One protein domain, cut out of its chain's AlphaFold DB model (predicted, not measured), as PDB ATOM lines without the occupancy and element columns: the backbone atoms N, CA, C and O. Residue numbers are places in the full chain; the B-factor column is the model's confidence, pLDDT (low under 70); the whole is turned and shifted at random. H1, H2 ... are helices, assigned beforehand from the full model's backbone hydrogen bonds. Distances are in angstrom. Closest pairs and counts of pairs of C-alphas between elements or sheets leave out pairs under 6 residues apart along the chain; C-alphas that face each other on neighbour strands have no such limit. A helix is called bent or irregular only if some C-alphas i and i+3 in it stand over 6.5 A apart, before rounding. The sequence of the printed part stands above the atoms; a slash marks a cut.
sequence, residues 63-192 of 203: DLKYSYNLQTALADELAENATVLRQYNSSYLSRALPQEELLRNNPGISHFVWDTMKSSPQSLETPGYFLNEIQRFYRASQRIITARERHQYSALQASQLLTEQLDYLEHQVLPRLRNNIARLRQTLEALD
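AT A GLANCE: This is residues 63 to 192 of the 203 residues of an uncharacterized protein of Pseudomonas flexibilis (UniProt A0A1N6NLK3). Three long helices lie side by side in a slender rod: H1 and H5 run the same way, and the longest, H6, runs back the other way, packed on H1 with both its arms and on H5 with its first arm, H6a. Between H1 and H5 along the chain, residues 94 to 127 return along the rod through three short helices, with H2 at one end beside the last residue of H5, and with H3 and H4 packed on the earlier part of H1. H6 is bent but runs nearly straight, its arms at 21 degrees. The printed part has 130 residues with six named helices, H1 to H6 in that order, and no named strand; the class is all helix. It is only just compact, close to loose, with a radius of gyration of the C-alphas of 16.7 A, and spans 57 by 27 by 19 A.

HOW THE PARTS SIT: H1, residues 63 to 93, is the hub. With residues 70 to 77 alone it touches H3, residues 112 to 117, at a steep tilt of 41 degrees, opposite ways; the closest C-alphas are those of Leu 74 and Val 113, 5.8 A apart. With residues 63 to 67 alone it touches H4, residues 121 to 125, where the closest C-alphas, of Ser 67 and Gln 122, are 6.0 A apart. H6, residues 155 to 190, was assigned as one helix by its hydrogen bonds but is bent: C-alphas 171 and 174 are 6.8 A apart, between arm H6a, residues 155 to 171, and arm H6b, residues 174 to 190. H1 touches H6a with residues 79 to 93 alone, at a shallow tilt of 26 degrees, opposite ways, closest at the C-alphas of Leu 93 and Ala 155, 5.9 A. H1 also touches H6b, at a shallow tilt of 21 degrees, opposite ways, closest at the C-alphas of Tyr 68 and Ile 181, 6.0 A. H5, residues 128 to 149, and H6a form a helical hairpin: they touch at a shallow tilt of 17 degrees, opposite ways, closest at the C-alphas of Ile 144 and Ala 158, 5.9 A. H1, H5 and H6a make a bundle, three helices side by side, though H1 and H5 are close but not clearly touching, with the C-alphas of Leu 93 and Arg 148 closest at 7.4 A. H2, residues 99 to 104, only just touches H5, with 3 pairs of C-alphas within 8 A; the closest are those of Gln 99 and Glu 149, 5.6 A. H3 and H5 are near each other, while H2 and H3 are apart. In H1, H2, H3, H5, H6a and H6b every O i to N i+4 pair is within hydrogen-bond range; in H4 it is 0 of 1, beside 2 of 2 O i to N i+3 pairs.

IN THESE COORDINATES: H1 begins at C-alpha 63, (38.617, -76.913, 20.322), and is 41.1 A from first to last C-alpha; it is only just irregular, with C-alphas 90 and 93 6.6 A apart. H2, H3 and H4 are short. H5 begins at C-alpha 128, (27.004, -88.095, 25.502), and is 31.6 A long. H6a is 23.7 A long and H6b 24.2 A, ending at C-alpha 190, (46.136, -74.442, 33.135).

THE WHOLE: The two C-alphas farthest apart are those of Pro 98 and Asp 192, 57.4 A, while those of the first and last printed residues, Asp 63 and Asp 192, are 14.9 A apart. The printed part has no cut. The link from H2 to H3 is short, with 7 residues, and the other links are tight. The mean pLDDT of the printed part is 93.3, that of H4 is 80, and no printed residue is under 70.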
ATOM      1  N   ASP A  63      39.720 -75.974  20.117       88.56
ATOM      2  CA  ASP A  63      38.617 -76.913  20.322       88.56
ATOM      3  C   ASP A  63      38.104 -76.905  21.764       88.56
ATOM      4  O   ASP A  63      36.891 -76.841  21.989       88.56
ATOM      5  N   LEU A  64      39.002 -76.858  22.755       89.12
ATOM      6  CA  LEU A  64      38.618 -76.721  24.161       89.12
ATOM      7  C   LEU A  64      37.841 -75.424  24.421       89.12
ATOM      8  O   LEU A  64      36.815 -75.452  25.106       89.12
ATOM      9  N   LYS A  65      38.277 -74.287  23.857       89.56
ATOM     10  CA  LYS A  65      37.563 -73.003  23.987       89.56
ATOM     11  C   LYS A  65      36.188 -73.053  23.330       89.56
ATOM     12  O   LYS A  65      35.224 -72.546  23.902       89.56
ATOM     13  N   TYR A  66      36.089 -73.636  22.136       89.94
ATOM     14  CA  TYR A  66      34.808 -73.790  21.448       89.94
ATOM     15  C   TYR A  66      33.859 -74.683  22.245       89.94
ATOM     16  O   TYR A  66      32.712 -74.296  22.457       89.94
ATOM     17  N   SER A  67      34.343 -75.825  22.740       90.88
ATOM     18  CA  SER A  67      33.567 -76.744  23.575       90.88
ATOM     19  C   SER A  67      33.096 -76.075  24.869       90.88
ATOM     20  O   SER A  67      31.921 -76.185  25.218       90.88
ATOM     21  N   TYR A  68      33.967 -75.307  25.535       92.56
ATOM     22  CA  TYR A  68      33.597 -74.502  26.701       92.56
ATOM     23  C   TYR A  68      32.459 -73.527  26.371       92.56
ATOM     24  O   TYR A  68      31.399 -73.602  26.984       92.56
ATOM     25  N   ASN A  69      32.637 -72.668  25.360       92.06
ATOM     26  CA  ASN A  69      31.642 -71.651  25.004       92.06
ATOM     27  C   ASN A  69      30.298 -72.273  24.601       92.06
ATOM     28  O   ASN A  69      29.241 -71.773  24.982       92.06
ATOM     29  N   LEU A  70      30.338 -73.368  23.838       92.75
ATOM     30  CA  LEU A  70      29.149 -74.081  23.387       92.75
ATOM     31  C   LEU A  70      28.381 -74.686  24.565       92.75
ATOM     32  O   LEU A  70      27.162 -74.543  24.643       92.75
ATOM     33  N   GLN A  71      29.084 -75.339  25.493       93.75
ATOM     34  CA  GLN A  71      28.460 -75.940  26.670       93.75
ATOM     35  C   GLN A  71      27.921 -74.885  27.639       93.75
ATOM     36  O   GLN A  71      26.856 -75.100  28.213       93.75
ATOM     37  N   THR A  72      28.602 -73.746  27.787       95.38
ATOM     38  CA  THR A  72      28.097 -72.597  28.555       95.38
ATOM     39  C   THR A  72      26.803 -72.061  27.956       95.38
ATOM     40  O   THR A  72      25.781 -72.046  28.638       95.38
ATOM     41  N   ALA A  73      26.796 -71.740  26.659       94.94
ATOM     42  CA  ALA A  73      25.595 -71.253  25.983       94.94
ATOM     43  C   ALA A  73      24.429 -72.256  26.073       94.94
ATOM     44  O   ALA A  73      23.272 -71.867  26.218       94.94
ATOM     45  N   LEU A  74      24.729 -73.557  26.025       95.44
ATOM     46  CA  LEU A  74      23.733 -74.612  26.198       95.44
ATOM     47  C   LEU A  74      23.179 -74.645  27.628       95.44
ATOM     48  O   LEU A  74      21.980 -74.840  27.814       95.44
ATOM     49  N   ALA A  75      24.030 -74.472  28.640       96.94
ATOM     50  CA  ALA A  75      23.600 -74.410  30.033       96.94
ATOM     51  C   ALA A  75      22.689 -73.200  30.290       96.94
ATOM     52  O   ALA A  75      21.687 -73.345  30.994       96.94
ATOM     53  N   ASP A  76      23.004 -72.053  29.689       96.88
ATOM     54  CA  ASP A  76      22.192 -70.837  29.773       96.88
ATOM     55  C   ASP A  76      20.834 -71.020  29.090       96.88
ATOM     56  O   ASP A  76      19.802 -70.772  29.714       96.88
ATOM     57  N   GLU A  77      20.814 -71.561  27.865       96.69
ATOM     58  CA  GLU A  77      19.570 -71.886  27.150       96.69
ATOM     59  C   GLU A  77      18.671 -72.807  27.989       96.69
ATOM     60  O   GLU A  77      17.464 -72.588  28.105       96.69
ATOM     61  N   LEU A  78      19.243 -73.840  28.613       97.25
ATOM     62  CA  LEU A  78      18.490 -74.770  29.455       97.25
ATOM     63  C   LEU A  78      17.938 -74.109  30.718       97.25
ATOM     64  O   LEU A  78      16.806 -74.404  31.104       97.25
ATOM     65  N   ALA A  79      18.721 -73.248  31.369       97.44
ATOM     66  CA  ALA A  79      18.295 -72.541  32.573       97.44
ATOM     67  C   ALA A  79      17.172 -71.535  32.273       97.44
ATOM     68  O   ALA A  79      16.179 -71.465  33.008       97.44
ATOM     69  N   GLU A  80      17.282 -70.803  31.164       97.44
ATOM     70  CA  GLU A  80      16.235 -69.900  30.689       97.44
ATOM     71  C   GLU A  80      14.959 -70.680  30.346       97.44
ATOM     72  O   GLU A  80      13.877 -70.377  30.856       97.44
ATOM     73  N   ASN A  81      15.085 -71.762  29.575       97.69
ATOM     74  CA  ASN A  81      13.957 -72.615  29.213       97.69
ATOM     75  C   ASN A  81      13.272 -73.241  30.433       97.69
ATOM     76  O   ASN A  81      12.042 -73.325  30.470       97.69
ATOM     77  N   ALA A  82      14.037 -73.670  31.442       97.31
ATOM     78  CA  ALA A  82      13.482 -74.177  32.693       97.31
ATOM     79  C   ALA A  82      12.630 -73.106  33.393       97.31
ATOM     80  O   ALA A  82      11.503 -73.383  33.812       97.31
ATOM     81  N   THR A  83      13.125 -71.867  33.432       97.25
ATOM     82  CA  THR A  83      12.416 -70.718  34.009       97.25
ATOM     83  C   THR A  83      11.113 -70.429  33.261       97.25
ATOM     84  O   THR A  83      10.048 -70.354  33.882       97.25
ATOM     85  N   VAL A  84      11.166 -70.351  31.927       97.50
ATOM     86  CA  VAL A  84       9.992 -70.126  31.066       97.50
ATOM     87  C   VAL A  84       8.944 -71.225  31.263       97.50
ATOM     88  O   VAL A  84       7.758 -70.946  31.448       97.50
ATOM     89  N   LEU A  85       9.368 -72.490  31.283       97.88
ATOM     90  CA  LEU A  85       8.469 -73.625  31.477       97.88
ATOM     91  C   LEU A  85       7.868 -73.663  32.879       97.88
ATOM     92  O   LEU A  85       6.692 -74.006  33.022       97.88
ATOM     93  N   ARG A  86       8.627 -73.287  33.912       97.62
ATOM     94  CA  ARG A  86       8.113 -73.195  35.281       97.62
ATOM     95  C   ARG A  86       7.048 -72.107  35.397       97.62
ATOM     96  O   ARG A  86       5.979 -72.365  35.953       97.62
ATOM     97  N   GLN A  87       7.286 -70.941  34.797       97.12
ATOM     98  CA  GLN A  87       6.306 -69.855  34.739       97.12
ATOM     99  C   GLN A  87       5.052 -70.255  33.952       97.12
ATOM    100  O   GLN A  87       3.927 -69.969  34.376       97.12
ATOM    101  N   TYR A  88       5.218 -70.940  32.820       97.44
ATOM    102  CA  TYR A  88       4.093 -71.453  32.043       97.44
ATOM    103  C   TYR A  88       3.287 -72.493  32.829       97.44
ATOM    104  O   TYR A  88       2.051 -72.467  32.818       97.44
ATOM    105  N   ASN A  89       3.972 -73.367  33.571       96.81
ATOM    106  CA  ASN A  89       3.330 -74.375  34.399       96.81
ATOM    107  C   ASN A  89       2.423 -73.741  35.465       96.81
ATOM    108  O   ASN A  89       1.242 -74.088  35.576       96.81
ATOM    109  N   SER A  90       2.946 -72.766  36.213       96.00
ATOM    110  CA  SER A  90       2.195 -72.077  37.267       96.00
ATOM    111  C   SER A  90       1.066 -71.202  36.721       96.00
ATOM    112  O   SER A  90       0.002 -71.118  37.331       96.00
ATOM    113  N   SER A  91       1.271 -70.560  35.571       95.44
ATOM    114  CA  SER A  91       0.338 -69.550  35.055       95.44
ATOM    115  C   SER A  91      -0.777 -70.140  34.193       95.44
ATOM    116  O   SER A  91      -1.891 -69.608  34.199       95.44
ATOM    117  N   TYR A  92      -0.502 -71.244  33.487       95.75
ATOM    118  CA  TYR A  92      -1.408 -71.814  32.487       95.75
ATOM    119  C   TYR A  92      -1.616 -73.324  32.648       95.75
ATOM    120  O   TYR A  92      -2.753 -73.765  32.811       95.75
ATOM    121  N   LEU A  93      -0.545 -74.128  32.626       94.00
ATOM    122  CA  LEU A  93      -0.660 -75.591  32.497       94.00
ATOM    123  C   LEU A  93      -1.397 -76.249  33.678       94.00
ATOM    124  O   LEU A  93      -2.210 -77.155  33.475       94.00
ATOM    125  N   SER A  94      -1.132 -75.762  34.894       93.88
ATOM    126  CA  SER A  94      -1.736 -76.222  36.155       93.88
ATOM    127  C   SER A  94      -3.205 -75.833  36.324       93.88
ATOM    128  O   SER A  94      -3.891 -76.352  37.208       93.88
ATOM    129  N   ARG A  95      -3.724 -74.954  35.463       93.56
ATOM    130  CA  ARG A  95      -5.092 -74.441  35.542       93.56
ATOM    131  C   ARG A  95      -6.019 -75.200  34.595       93.56
ATOM    132  O   ARG A  95      -5.627 -75.707  33.538       93.56
ATOM    133  N   ALA A  96      -7.296 -75.267  34.965       90.50
ATOM    134  CA  ALA A  96      -8.354 -75.853  34.145       90.50
ATOM    135  C   ALA A  96      -8.798 -74.886  33.029       90.50
ATOM    136  O   ALA A  96      -9.951 -74.467  32.984       90.50
ATOM    137  N   LEU A  97      -7.863 -74.497  32.158       91.56
ATOM    138  CA  LEU A  97      -8.120 -73.585  31.043       91.56
ATOM    139  C   LEU A  97      -8.642 -74.334  29.800       91.56
ATOM    140  O   LEU A  97      -8.317 -75.521  29.628       91.56
ATOM    141  N   PRO A  98      -9.414 -73.657  28.927       92.56
ATOM    142  CA  PRO A  98      -9.777 -74.161  27.604       92.56
ATOM    143  C   PRO A  98      -8.553 -74.372  26.701       92.56
ATOM    144  O   PRO A  98      -7.527 -73.707  26.851       92.56
ATOM    145  N   GLN A  99      -8.687 -75.254  25.706       92.06
ATOM    146  CA  GLN A  99      -7.624 -75.564  24.741       92.06
ATOM    147  C   GLN A  99      -7.066 -74.323  24.034       92.06
ATOM    148  O   GLN A  99      -5.853 -74.170  23.925       92.06
ATOM    149  N   GLU A 100      -7.938 -73.431  23.567       93.50
ATOM    150  CA  GLU A 100      -7.551 -72.224  22.826       93.50
ATOM    151  C   GLU A 100      -6.626 -71.314  23.641       93.50
ATOM    152  O   GLU A 100      -5.697 -70.714  23.107       93.50
ATOM    153  N   GLU A 101      -6.854 -71.231  24.952       93.25
ATOM    154  CA  GLU A 101      -6.021 -70.440  25.849       93.25
ATOM    155  C   GLU A 101      -4.661 -71.102  26.092       93.25
ATOM    156  O   GLU A 101      -3.651 -70.404  26.147       93.25
ATOM    157  N   LEU A 102      -4.608 -72.434  26.170       92.94
ATOM    158  CA  LEU A 102      -3.345 -73.169  26.275       92.94
ATOM    159  C   LEU A 102      -2.492 -73.015  25.011       92.94
ATOM    160  O   LEU A 102      -1.298 -72.749  25.128       92.94
ATOM    161  N   LEU A 103      -3.111 -73.126  23.832       93.44
ATOM    162  CA  LEU A 103      -2.436 -72.982  22.540       93.44
ATOM    163  C   LEU A 103      -1.939 -71.550  22.313       93.44
ATOM    164  O   LEU A 103      -0.815 -71.354  21.862       93.44
ATOM    165  N   ARG A 104      -2.757 -70.543  22.650       94.12
ATOM    166  CA  ARG A 104      -2.387 -69.127  22.498       94.12
ATOM    167  C   ARG A 104      -1.215 -68.727  23.392       94.12
ATOM    168  O   ARG A 104      -0.440 -67.861  23.008       94.12
ATOM    169  N   ASN A 105      -1.106 -69.335  24.573       94.00
ATOM    170  CA  ASN A 105      -0.054 -69.041  25.543       94.00
ATOM    171  C   ASN A 105       1.039 -70.119  25.575       94.00
ATOM    172  O   ASN A 105       1.728 -70.241  26.585       94.00
ATOM    173  N   ASN A 106       1.181 -70.932  24.520       92.44
ATOM    174  CA  ASN A 106       2.240 -71.935  24.459       92.44
ATOM    175  C   ASN A 106       3.615 -71.255  24.664       92.44
ATOM    176  O   ASN A 106       3.875 -70.228  24.036       92.44
ATOM    177  N   PRO A 107       4.484 -71.794  25.540       90.69
ATOM    178  CA  PRO A 107       5.681 -71.095  25.999       90.69
ATOM    179  C   PRO A 107       6.755 -70.889  24.930       90.69
ATOM    180  O   PRO A 107       7.606 -70.039  25.144       90.69
ATOM    181  N   GLY A 108       6.748 -71.654  23.828       84.56
ATOM    182  CA  GLY A 108       7.733 -71.516  22.747       84.56
ATOM    183  C   GLY A 108       9.185 -71.473  23.242       84.56
ATOM    184  O   GLY A 108       9.823 -70.428  23.174       84.56
ATOM    185  N   ILE A 109       9.701 -72.591  23.762       92.31
ATOM    186  CA  ILE A 109      11.066 -72.650  24.311       92.31
ATOM    187  C   ILE A 109      12.143 -72.525  23.225       92.31
ATOM    188  O   ILE A 109      11.944 -72.945  22.083       92.31
ATOM    189  N   SER A 110      13.295 -71.963  23.596       92.56
ATOM    190  CA  SER A 110      14.436 -71.814  22.694       92.56
ATOM    191  C   SER A 110      15.103 -73.164  22.427       92.56
ATOM    192  O   SER A 110      15.252 -73.990  23.325       92.56
ATOM    193  N   HIS A 111      15.541 -73.373  21.191       94.38
ATOM    194  CA  HIS A 111      16.373 -74.510  20.796       94.38
ATOM    195  C   HIS A 111      17.585 -74.057  19.984       94.38
ATOM    196  O   HIS A 111      18.174 -74.858  19.269       94.38
ATOM    197  N   PHE A 112      17.933 -72.770  20.021       93.88
ATOM    198  CA  PHE A 112      18.931 -72.198  19.123       93.88
ATOM    199  C   PHE A 112      20.302 -72.872  19.261       93.88
ATOM    200  O   PHE A 112      20.881 -73.315  18.265       93.88
ATOM    201  N   VAL A 113      20.812 -72.986  20.487       94.12
ATOM    202  CA  VAL A 113      22.100 -73.623  20.774       94.12
ATOM    203  C   VAL A 113      21.999 -75.115  20.498       94.12
ATOM    204  O   VAL A 113      22.819 -75.655  19.758       94.12
ATOM    205  N   TRP A 114      20.956 -75.772  21.006       94.06
ATOM    206  CA  TRP A 114      20.727 -77.200  20.782       94.06
ATOM    207  C   TRP A 114      20.639 -77.587  19.296       94.06
ATOM    208  O   TRP A 114      21.189 -78.605  18.871       94.06
ATOM    209  N   ASP A 115      19.965 -76.783  18.480       92.00
ATOM    210  CA  ASP A 115      19.843 -77.014  17.044       92.00
ATOM    211  C   ASP A 115      21.162 -76.742  16.322       92.00
ATOM    212  O   ASP A 115      21.530 -77.505  15.428       92.00
ATOM    213  N   THR A 116      21.910 -75.724  16.753       89.88
ATOM    214  CA  THR A 116      23.257 -75.431  16.239       89.88
ATOM    215  C   THR A 116      24.229 -76.577  16.529       89.88
ATOM    216  O   THR A 116      25.064 -76.917  15.690       89.88
ATOM    217  N   MET A 117      24.085 -77.256  17.671       90.25
ATOM    218  CA  MET A 117      24.910 -78.422  18.003       90.25
ATOM    219  C   MET A 117      24.760 -79.567  16.991       90.25
ATOM    220  O   MET A 117      25.719 -80.286  16.720       90.25
ATOM    221  N   LYS A 118      23.595 -79.728  16.352       84.94
ATOM    222  CA  LYS A 118      23.372 -80.816  15.379       84.94
ATOM    223  C   LYS A 118      24.326 -80.763  14.184       84.94
ATOM    224  O   LYS A 118      24.577 -81.798  13.572       84.94
ATOM    225  N   SER A 119      24.816 -79.576  13.838       80.38
ATOM    226  CA  SER A 119      25.728 -79.350  12.713       80.38
ATOM    227  C   SER A 119      27.149 -78.972  13.140       80.38
ATOM    228  O   SER A 119      28.016 -78.850  12.277       80.38
ATOM    229  N   SER A 120      27.410 -78.804  14.439       81.56
ATOM    230  CA  SER A 120      28.738 -78.452  14.949       81.56
ATOM    231  C   SER A 120      29.567 -79.714  15.242       81.56
ATOM    232  O   SER A 120      29.141 -80.534  16.060       81.56
ATOM    233  N   PRO A 121      30.767 -79.861  14.639       80.06
ATOM    234  CA  PRO A 121      31.692 -80.956  14.946       80.06
ATOM    235  C   PRO A 121      32.048 -81.030  16.438       80.06
ATOM    236  O   PRO A 121      32.147 -82.117  17.001       80.06
ATOM    237  N   GLN A 122      32.156 -79.871  17.092       78.06
ATOM    238  CA  GLN A 122      32.514 -79.725  18.505       78.06
ATOM    239  C   GLN A 122      31.437 -80.264  19.458       78.06
ATOM    240  O   GLN A 122      31.687 -80.448  20.645       78.06
ATOM    241  N   SER A 123      30.244 -80.586  18.959       79.88
ATOM    242  CA  SER A 123      29.207 -81.236  19.769       79.88
ATOM    243  C   SER A 123      29.583 -82.659  20.169       79.88
ATOM    244  O   SER A 123      29.091 -83.149  21.183       79.88
ATOM    245  N   LEU A 124      30.475 -83.309  19.413       79.81
ATOM    246  CA  LEU A 124      31.011 -84.628  19.758       79.81
ATOM    247  C   LEU A 124      31.941 -84.583  20.981       79.81
ATOM    248  O   LEU A 124      32.067 -85.589  21.674       79.81
ATOM    249  N   GLU A 125      32.508 -83.414  21.290       82.62
ATOM    250  CA  GLU A 125      33.304 -83.178  22.502       82.62
ATOM    251  C   GLU A 125      32.425 -83.020  23.754       82.62
ATOM    252  O   GLU A 125      32.907 -83.071  24.889       82.62
ATOM    253  N   THR A 126      31.112 -82.834  23.580       86.19
ATOM    254  CA  THR A 126      30.176 -82.815  24.705       86.19
ATOM    255  C   THR A 126      29.912 -84.249  25.171       86.19
ATOM    256  O   THR A 126      29.486 -85.084  24.370       86.19
ATOM    257  N   PRO A 127      30.079 -84.564  26.470       89.69
ATOM    258  CA  PRO A 127      29.810 -85.906  26.970       89.69
ATOM    259  C   PRO A 127      28.393 -86.379  26.621       89.69
ATOM    260  O   PRO A 127      27.409 -85.712  26.947       89.69
ATOM    261  N   GLY A 128      28.277 -87.569  26.020       89.25
ATOM    262  CA  GLY A 128      27.004 -88.095  25.502       89.25
ATOM    263  C   GLY A 128      25.885 -88.213  26.544       89.25
ATOM    264  O   GLY A 128      24.708 -88.164  26.194       89.25
ATOM    265  N   TYR A 129      26.235 -88.296  27.831       92.75
ATOM    266  CA  TYR A 129      25.279 -88.162  28.931       92.75
ATOM    267  C   TYR A 129      24.463 -86.862  28.826       92.75
ATOM    268  O   TYR A 129      23.238 -86.923  28.841       92.75
ATOM    269  N   PHE A 130      25.107 -85.701  28.653       93.44
ATOM    270  CA  PHE A 130      24.405 -84.415  28.597       93.44
ATOM    271  C   PHE A 130      23.499 -84.321  27.374       93.44
ATOM    272  O   PHE A 130      22.338 -83.947  27.511       93.44
ATOM    273  N   LEU A 131      23.990 -84.741  26.205       91.94
ATOM    274  CA  LEU A 131      23.199 -84.744  24.973       91.94
ATOM    275  C   LEU A 131      21.915 -85.569  25.132       91.94
ATOM    276  O   LEU A 131      20.832 -85.121  24.758       91.94
ATOM    277  N   ASN A 132      22.017 -86.751  25.743       93.19
ATOM    278  CA  ASN A 132      20.867 -87.623  25.966       93.19
ATOM    279  C   ASN A 132      19.872 -87.038  26.976       93.19
ATOM    280  O   ASN A 132      18.664 -87.082  26.736       93.19
ATOM    281  N   GLU A 133      20.352 -86.489  28.093       95.44
ATOM    282  CA  GLU A 133      19.483 -85.905  29.120       95.44
ATOM    283  C   GLU A 133      18.764 -84.648  28.613       95.44
ATOM    284  O   GLU A 133      17.562 -84.493  28.830       95.44
ATOM    285  N   ILE A 134      19.454 -83.798  27.851       94.44
ATOM    286  CA  ILE A 134      18.879 -82.591  27.244       94.44
ATOM    287  C   ILE A 134      17.847 -82.954  26.176       94.44
ATOM    288  O   ILE A 134      16.725 -82.442  26.180       94.44
ATOM    289  N   GLN A 135      18.175 -83.904  25.296       94.31
ATOM    290  CA  GLN A 135      17.224 -84.405  24.309       94.31
ATOM    291  C   GLN A 135      15.977 -84.993  24.986       94.31
ATOM    292  O   GLN A 135      14.851 -84.762  24.531       94.31
ATOM    293  N   ARG A 136      16.163 -85.769  26.064       95.94
ATOM    294  CA  ARG A 136      15.066 -86.349  26.847       95.94
ATOM    295  C   ARG A 136      14.191 -85.253  27.441       95.94
ATOM    296  O   ARG A 136      12.975 -85.347  27.287       95.94
ATOM    297  N   PHE A 137      14.791 -84.233  28.049       96.75
ATOM    298  CA  PHE A 137      14.081 -83.087  28.609       96.75
ATOM    299  C   PHE A 137      13.217 -82.391  27.552       96.75
ATOM    300  O   PHE A 137      11.998 -82.322  27.715       96.75
ATOM    301  N   TYR A 138      13.799 -81.975  26.421       96.44
ATOM    302  CA  TYR A 138      13.046 -81.291  25.364       96.44
ATOM    303  C   TYR A 138      11.887 -82.136  24.826       96.44
ATOM    304  O   TYR A 138      10.757 -81.656  24.702       96.44
ATOM    305  N   ARG A 139      12.122 -83.429  24.575       96.25
ATOM    306  CA  ARG A 139      11.064 -84.343  24.120       96.25
ATOM    307  C   ARG A 139       9.975 -84.547  25.171       96.25
ATOM    308  O   ARG A 139       8.801 -84.632  24.812       96.25
ATOM    309  N   ALA A 140      10.342 -84.676  26.445       96.81
ATOM    310  CA  ALA A 140       9.397 -84.895  27.533       96.81
ATOM    311  C   ALA A 140       8.516 -83.664  27.760       96.81
ATOM    312  O   ALA A 140       7.293 -83.809  27.777       96.81
ATOM    313  N   SER A 141       9.114 -82.474  27.843       96.88
ATOM    314  CA  SER A 141       8.408 -81.202  28.014       96.88
ATOM    315  C   SER A 141       7.404 -80.972  26.886       96.88
ATOM    316  O   SER A 141       6.216 -80.790  27.152       96.88
ATOM    317  N   GLN A 142       7.833 -81.114  25.624       96.50
ATOM    318  CA  GLN A 142       6.932 -80.979  24.476       96.50
ATOM    319  C   GLN A 142       5.784 -81.993  24.524       96.50
ATOM    320  O   GLN A 142       4.625 -81.645  24.304       96.50
ATOM    321  N   ARG A 143       6.085 -83.260  24.838       97.56
ATOM    322  CA  ARG A 143       5.070 -84.316  24.929       97.56
ATOM    323  C   ARG A 143       4.029 -84.007  26.005       97.56
ATOM    324  O   ARG A 143       2.846 -84.222  25.760       97.56
ATOM    325  N   ILE A 144       4.453 -83.534  27.177       97.62
ATOM    326  CA  ILE A 144       3.557 -83.197  28.292       97.62
ATOM    327  C   ILE A 144       2.651 -82.021  27.914       97.62
ATOM    328  O   ILE A 144       1.436 -82.118  28.087       97.62
ATOM    329  N   ILE A 145       3.225 -80.952  27.351       96.38
ATOM    330  CA  ILE A 145       2.479 -79.762  26.921       96.38
ATOM    331  C   ILE A 145       1.453 -80.143  25.853       96.38
ATOM    332  O   ILE A 145       0.262 -79.913  26.040       96.38
ATOM    333  N   THR A 146       1.871 -80.838  24.792       96.00
ATOM    334  CA  THR A 146       0.957 -81.263  23.722       96.00
ATOM    335  C   THR A 146      -0.117 -82.235  24.212       96.00
ATOM    336  O   THR A 146      -1.267 -82.154  23.780       96.00
ATOM    337  N   ALA A 147       0.206 -83.145  25.135       96.56
ATOM    338  CA  ALA A 147      -0.796 -84.022  25.740       96.56
ATOM    339  C   ALA A 147      -1.826 -83.225  26.557       96.56
ATOM    340  O   ALA A 147      -3.018 -83.535  26.513       96.56
ATOM    341  N   ARG A 148      -1.402 -82.169  27.263       94.25
ATOM    342  CA  ARG A 148      -2.312 -81.278  27.993       94.25
ATOM    343  C   ARG A 148      -3.183 -80.448  27.053       94.25
ATOM    344  O   ARG A 148      -4.390 -80.386  27.271       94.25
ATOM    345  N   GLU A 149      -2.601 -79.875  26.002       94.19
ATOM    346  CA  GLU A 149      -3.322 -79.138  24.953       94.19
ATOM    347  C   GLU A 149      -4.375 -80.013  24.268       94.19
ATOM    348  O   GLU A 149      -5.444 -79.537  23.910       94.19
ATOM    349  N   ARG A 150      -4.104 -81.311  24.106       94.81
ATOM    350  CA  ARG A 150      -5.042 -82.291  23.531       94.81
ATOM    351  C   ARG A 150      -5.986 -82.918  24.558       94.81
ATOM    352  O   ARG A 150      -6.664 -83.888  24.230       94.81
ATOM    353  N   HIS A 151      -6.008 -82.413  25.792       91.81
ATOM    354  CA  HIS A 151      -6.805 -82.944  26.903       91.81
ATOM    355  C   HIS A 151      -6.553 -84.429  27.233       91.81
ATOM    356  O   HIS A 151      -7.373 -85.067  27.886       91.81
ATOM    357  N   GLN A 152      -5.405 -84.977  26.830       94.75
ATOM    358  CA  GLN A 152      -4.978 -86.335  27.183       94.75
ATOM    359  C   GLN A 152      -4.465 -86.405  28.626       94.75
ATOM    360  O   GLN A 152      -4.572 -87.449  29.264       94.75
ATOM    361  N   TYR A 153      -3.933 -85.292  29.142       95.62
ATOM    362  CA  TYR A 153      -3.574 -85.122  30.550       95.62
ATOM    363  C   TYR A 153      -4.459 -84.080  31.232       95.62
ATOM    364  O   TYR A 153      -4.798 -83.040  30.655       95.62
ATOM    365  N   SER A 154      -4.796 -84.350  32.498       95.44
ATOM    366  CA  SER A 154      -5.412 -83.352  33.374       95.44
ATOM    367  C   SER A 154      -4.408 -82.247  33.717       95.44
ATOM    368  O   SER A 154      -3.196 -82.438  33.605       95.44
ATOM    369  N   ALA A 155      -4.903 -81.085  34.152       95.69
ATOM    370  CA  ALA A 155      -4.047 -79.963  34.544       95.69
ATOM    371  C   ALA A 155      -3.077 -80.346  35.674       95.69
ATOM    372  O   ALA A 155      -1.882 -80.079  35.584       95.69
ATOM    373  N   LEU A 156      -3.579 -81.059  36.689       96.00
ATOM    374  CA  LEU A 156      -2.767 -81.552  37.800       96.00
ATOM    375  C   LEU A 156      -1.692 -82.535  37.322       96.00
ATOM    376  O   LEU A 156      -0.527 -82.375  37.667       96.00
ATOM    377  N   GLN A 157      -2.071 -83.516  36.498       96.62
ATOM    378  CA  GLN A 157      -1.140 -84.531  36.004       96.62
ATOM    379  C   GLN A 157      -0.043 -83.915  35.128       96.62
ATOM    380  O   GLN A 157       1.133 -84.200  35.326       96.62
ATOM    381  N   ALA A 158      -0.416 -83.060  34.172       96.75
ATOM    382  CA  ALA A 158       0.547 -82.389  33.306       96.75
ATOM    383  C   ALA A 158       1.490 -81.488  34.111       96.75
ATOM    384  O   ALA A 158       2.694 -81.492  33.869       96.75
ATOM    385  N   SER A 159       0.949 -80.765  35.096       97.44
ATOM    386  CA  SER A 159       1.732 -79.884  35.954       97.44
ATOM    387  C   SER A 159       2.746 -80.645  36.802       97.44
ATOM    388  O   SER A 159       3.911 -80.264  36.820       97.44
ATOM    389  N   GLN A 160       2.337 -81.749  37.434       97.88
ATOM    390  CA  GLN A 160       3.230 -82.596  38.228       97.88
ATOM    391  C   GLN A 160       4.340 -83.212  37.376       97.88
ATOM    392  O   GLN A 160       5.505 -83.133  37.751       97.88
ATOM    393  N   LEU A 161       3.992 -83.769  36.209       98.06
ATOM    394  CA  LEU A 161       4.978 -84.353  35.295       98.06
ATOM    395  C   LEU A 161       5.972 -83.305  34.789       98.06
ATOM    396  O   LEU A 161       7.161 -83.594  34.695       98.06
ATOM    397  N   LEU A 162       5.508 -82.096  34.454       97.81
ATOM    398  CA  LEU A 162       6.404 -81.032  34.010       97.81
ATOM    399  C   LEU A 162       7.307 -80.559  35.154       97.81
ATOM    400  O   LEU A 162       8.503 -80.400  34.936       97.81
ATOM    401  N   THR A 163       6.773 -80.399  36.368       98.25
ATOM    402  CA  THR A 163       7.573 -80.068  37.557       98.25
ATOM    403  C   THR A 163       8.646 -81.119  37.818       98.25
ATOM    404  O   THR A 163       9.794 -80.754  38.016       98.25
ATOM    405  N   GLU A 164       8.327 -82.410  37.721       97.94
ATOM    406  CA  GLU A 164       9.312 -83.485  37.889       97.94
ATOM    407  C   GLU A 164      10.462 -83.383  36.871       97.94
ATOM    408  O   GLU A 164      11.630 -83.528  37.233       97.94
ATOM    409  N   GLN A 165      10.155 -83.092  35.600       97.81
ATOM    410  CA  GLN A 165      11.188 -82.894  34.578       97.81
ATOM    411  C   GLN A 165      12.047 -81.654  34.851       97.81
ATOM    412  O   GLN A 165      13.263 -81.705  34.659       97.81
ATOM    413  N   LEU A 166      11.431 -80.557  35.298       97.81
ATOM    414  CA  LEU A 166      12.136 -79.321  35.642       97.81
ATOM    415  C   LEU A 166      13.039 -79.515  36.861       97.81
ATOM    416  O   LEU A 166      14.210 -79.155  36.819       97.81
ATOM    417  N   ASP A 167      12.534 -80.158  37.909       98.06
ATOM    418  CA  ASP A 167      13.298 -80.422  39.124       98.06
ATOM    419  C   ASP A 167      14.474 -81.360  38.841       98.06
ATOM    420  O   ASP A 167      15.566 -81.158  39.371       98.06
ATOM    421  N   TYR A 168      14.291 -82.364  37.983       97.31
ATOM    422  CA  TYR A 168      15.384 -83.230  37.557       97.31
ATOM    423  C   TYR A 168      16.445 -82.468  36.745       97.31
ATOM    424  O   TYR A 168      17.644 -82.611  37.008       97.31
ATOM    425  N   LEU A 169      16.028 -81.621  35.797       97.19
ATOM    426  CA  LEU A 169      16.943 -80.776  35.026       97.19
ATOM    427  C   LEU A 169      17.758 -79.861  35.953       97.19
ATOM    428  O   LEU A 169      18.984 -79.832  35.861       97.19
ATOM    429  N   GLU A 170      17.098 -79.156  36.867       97.06
ATOM    430  CA  GLU A 170      17.718 -78.150  37.730       97.06
ATOM    431  C   GLU A 170      18.583 -78.730  38.845       97.06
ATOM    432  O   GLU A 170      19.632 -78.168  39.157       97.06
ATOM    433  N   HIS A 171      18.180 -79.850  39.444       97.06
ATOM    434  CA  HIS A 171      18.901 -80.421  40.582       97.06
ATOM    435  C   HIS A 171      19.906 -81.502  40.183       97.06
ATOM    436  O   HIS A 171      20.812 -81.799  40.962       97.06
ATOM    437  N   GLN A 172      19.781 -82.103  38.993       96.00
ATOM    438  CA  GLN A 172      20.693 -83.168  38.559       96.00
ATOM    439  C   GLN A 172      21.502 -82.808  37.319       96.00
ATOM    440  O   GLN A 172      22.722 -82.980  37.321       96.00
ATOM    441  N   VAL A 173      20.860 -82.333  36.253       96.19
ATOM    442  CA  VAL A 173      21.527 -82.180  34.952       96.19
ATOM    443  C   VAL A 173      22.339 -80.887  34.887       96.19
ATOM    444  O   VAL A 173      23.546 -80.950  34.652       96.19
ATOM    445  N   LEU A 174      21.718 -79.735  35.154       96.75
ATOM    446  CA  LEU A 174      22.366 -78.419  35.117       96.75
ATOM    447  C   LEU A 174      23.579 -78.324  36.058       96.75
ATOM    448  O   LEU A 174      24.630 -77.873  35.603       96.75
ATOM    449  N   PRO A 175      23.532 -78.801  37.319       97.38
ATOM    450  CA  PRO A 175      24.697 -78.761  38.198       97.38
ATOM    451  C   PRO A 175      25.850 -79.620  37.674       97.38
ATOM    452  O   PRO A 175      27.009 -79.216  37.731       97.38
ATOM    453  N   ARG A 176      25.553 -80.800  37.109       96.56
ATOM    454  CA  ARG A 176      26.576 -81.658  36.492       96.56
ATOM    455  C   ARG A 176      27.180 -81.013  35.249       96.56
ATOM    456  O   ARG A 176      28.390 -81.119  35.063       96.56
ATOM    457  N   LEU A 177      26.366 -80.347  34.431       95.81
ATOM    458  CA  LEU A 177      26.827 -79.634  33.241       95.81
ATOM    459  C   LEU A 177      27.725 -78.457  33.630       95.81
ATOM    460  O   LEU A 177      28.841 -78.357  33.132       95.81
ATOM    461  N   ARG A 178      27.311 -77.647  34.610       96.44
ATOM    462  CA  ARG A 178      28.122 -76.553  35.167       96.44
ATOM    463  C   ARG A 178      29.444 -77.041  35.749       96.44
ATOM    464  O   ARG A 178      30.485 -76.457  35.476       96.44
ATOM    465  N   ASN A 179      29.440 -78.160  36.472       95.81
ATOM    466  CA  ASN A 179      30.680 -78.780  36.947       95.81
ATOM    467  C   ASN A 179      31.572 -79.252  35.789       95.81
ATOM    468  O   ASN A 179      32.795 -79.179  35.881       95.81
ATOM    469  N   ASN A 180      30.987 -79.734  34.689       94.06
ATOM    470  CA  ASN A 180      31.750 -80.094  33.499       94.06
ATOM    471  C   ASN A 180      32.412 -78.872  32.855       94.06
ATOM    472  O   ASN A 180      33.611 -78.900  32.593       94.06
ATOM    473  N   ILE A 181      31.647 -77.796  32.685       94.56
ATOM    474  CA  ILE A 181      32.115 -76.504  32.171       94.56
ATOM    475  C   ILE A 181      33.230 -75.942  33.063       94.56
ATOM    476  O   ILE A 181      34.266 -75.519  32.558       94.56
ATOM    477  N   ALA A 182      33.083 -76.021  34.388       94.31
ATOM    478  CA  ALA A 182      34.112 -75.590  35.331       94.31
ATOM    479  C   ALA A 182      35.425 -76.379  35.171       94.31
ATOM    480  O   ALA A 182      36.503 -75.795  35.237       94.31
ATOM    481  N   ARG A 183      35.361 -77.690  34.898       92.81
ATOM    482  CA  ARG A 183      36.562 -78.493  34.596       92.81
ATOM    483  C   ARG A 183      37.206 -78.101  33.267       92.81
ATOM    484  O   ARG A 183      38.432 -78.055  33.180       92.81
ATOM    485  N   LEU A 184      36.404 -77.794  32.245       90.81
ATOM    486  CA  LEU A 184      36.917 -77.278  30.970       90.81
ATOM    487  C   LEU A 184      37.622 -75.934  31.170       90.81
ATOM    488  O   LEU A 184      38.730 -75.749  30.678       90.81
ATOM    489  N   ARG A 185      37.034 -75.042  31.974       91.31
ATOM    490  CA  ARG A 185      37.652 -73.771  32.359       91.31
ATOM    491  C   ARG A 185      38.992 -73.974  33.060       91.31
ATOM    492  O   ARG A 185      39.973 -73.385  32.636       91.31
ATOM    493  N   GLN A 186      39.052 -74.849  34.064       90.38
ATOM    494  CA  GLN A 186      40.306 -75.171  34.760       90.38
ATOM    495  C   GLN A 186      41.373 -75.719  33.804       90.38
ATOM    496  O   GLN A 186      42.552 -75.405  33.945       90.38
ATOM    497  N   THR A 187      40.963 -76.519  32.816       88.69
ATOM    498  CA  THR A 187      41.872 -77.048  31.790       88.69
ATOM    499  C   THR A 187      42.413 -75.923  30.903       88.69
ATOM    500  O   THR A 187      43.607 -75.883  30.636       88.69
ATOM    501  N   LEU A 188      41.562 -74.978  30.495       87.88
ATOM    502  CA  LEU A 188      41.961 -73.807  29.707       87.88
ATOM    503  C   LEU A 188      42.870 -72.854  30.499       87.88
ATOM    504  O   LEU A 188      43.889 -72.405  29.978       87.88
ATOM    505  N   GLU A 189      42.561 -72.606  31.771       87.00
ATOM    506  CA  GLU A 189      43.382 -71.783  32.669       87.00
ATOM    507  C   GLU A 189      44.771 -72.403  32.896       87.00
ATOM    508  O   GLU A 189      45.774 -71.692  32.879       87.00
ATOM    509  N   ALA A 190      44.859 -73.732  33.031       84.69
ATOM    510  CA  ALA A 190      46.136 -74.442  33.135       84.69
ATOM    511  C   ALA A 190      46.996 -74.340  31.859       84.69
ATOM    512  O   ALA A 190      48.213 -74.517  31.928       84.69
ATOM    513  N   LEU A 191      46.378 -74.041  30.712       83.31
ATOM    514  CA  LEU A 191      47.040 -73.807  29.426       83.31
ATOM    515  C   LEU A 191      47.347 -72.314  29.176       83.31
ATOM    516  O   LEU A 191      47.702 -71.953  28.057       83.31
ATOM    517  N   ASP A 192      47.218 -71.457  30.202       77.25
ATOM    518  CA  ASP A 192      47.393 -69.991  30.143       77.25
ATOM    519  C   ASP A 192      46.420 -69.289  29.174       77.25
ATOM    520  O   ASP A 192      46.671 -68.211  28.631       77.25
TER     521      ASP A 192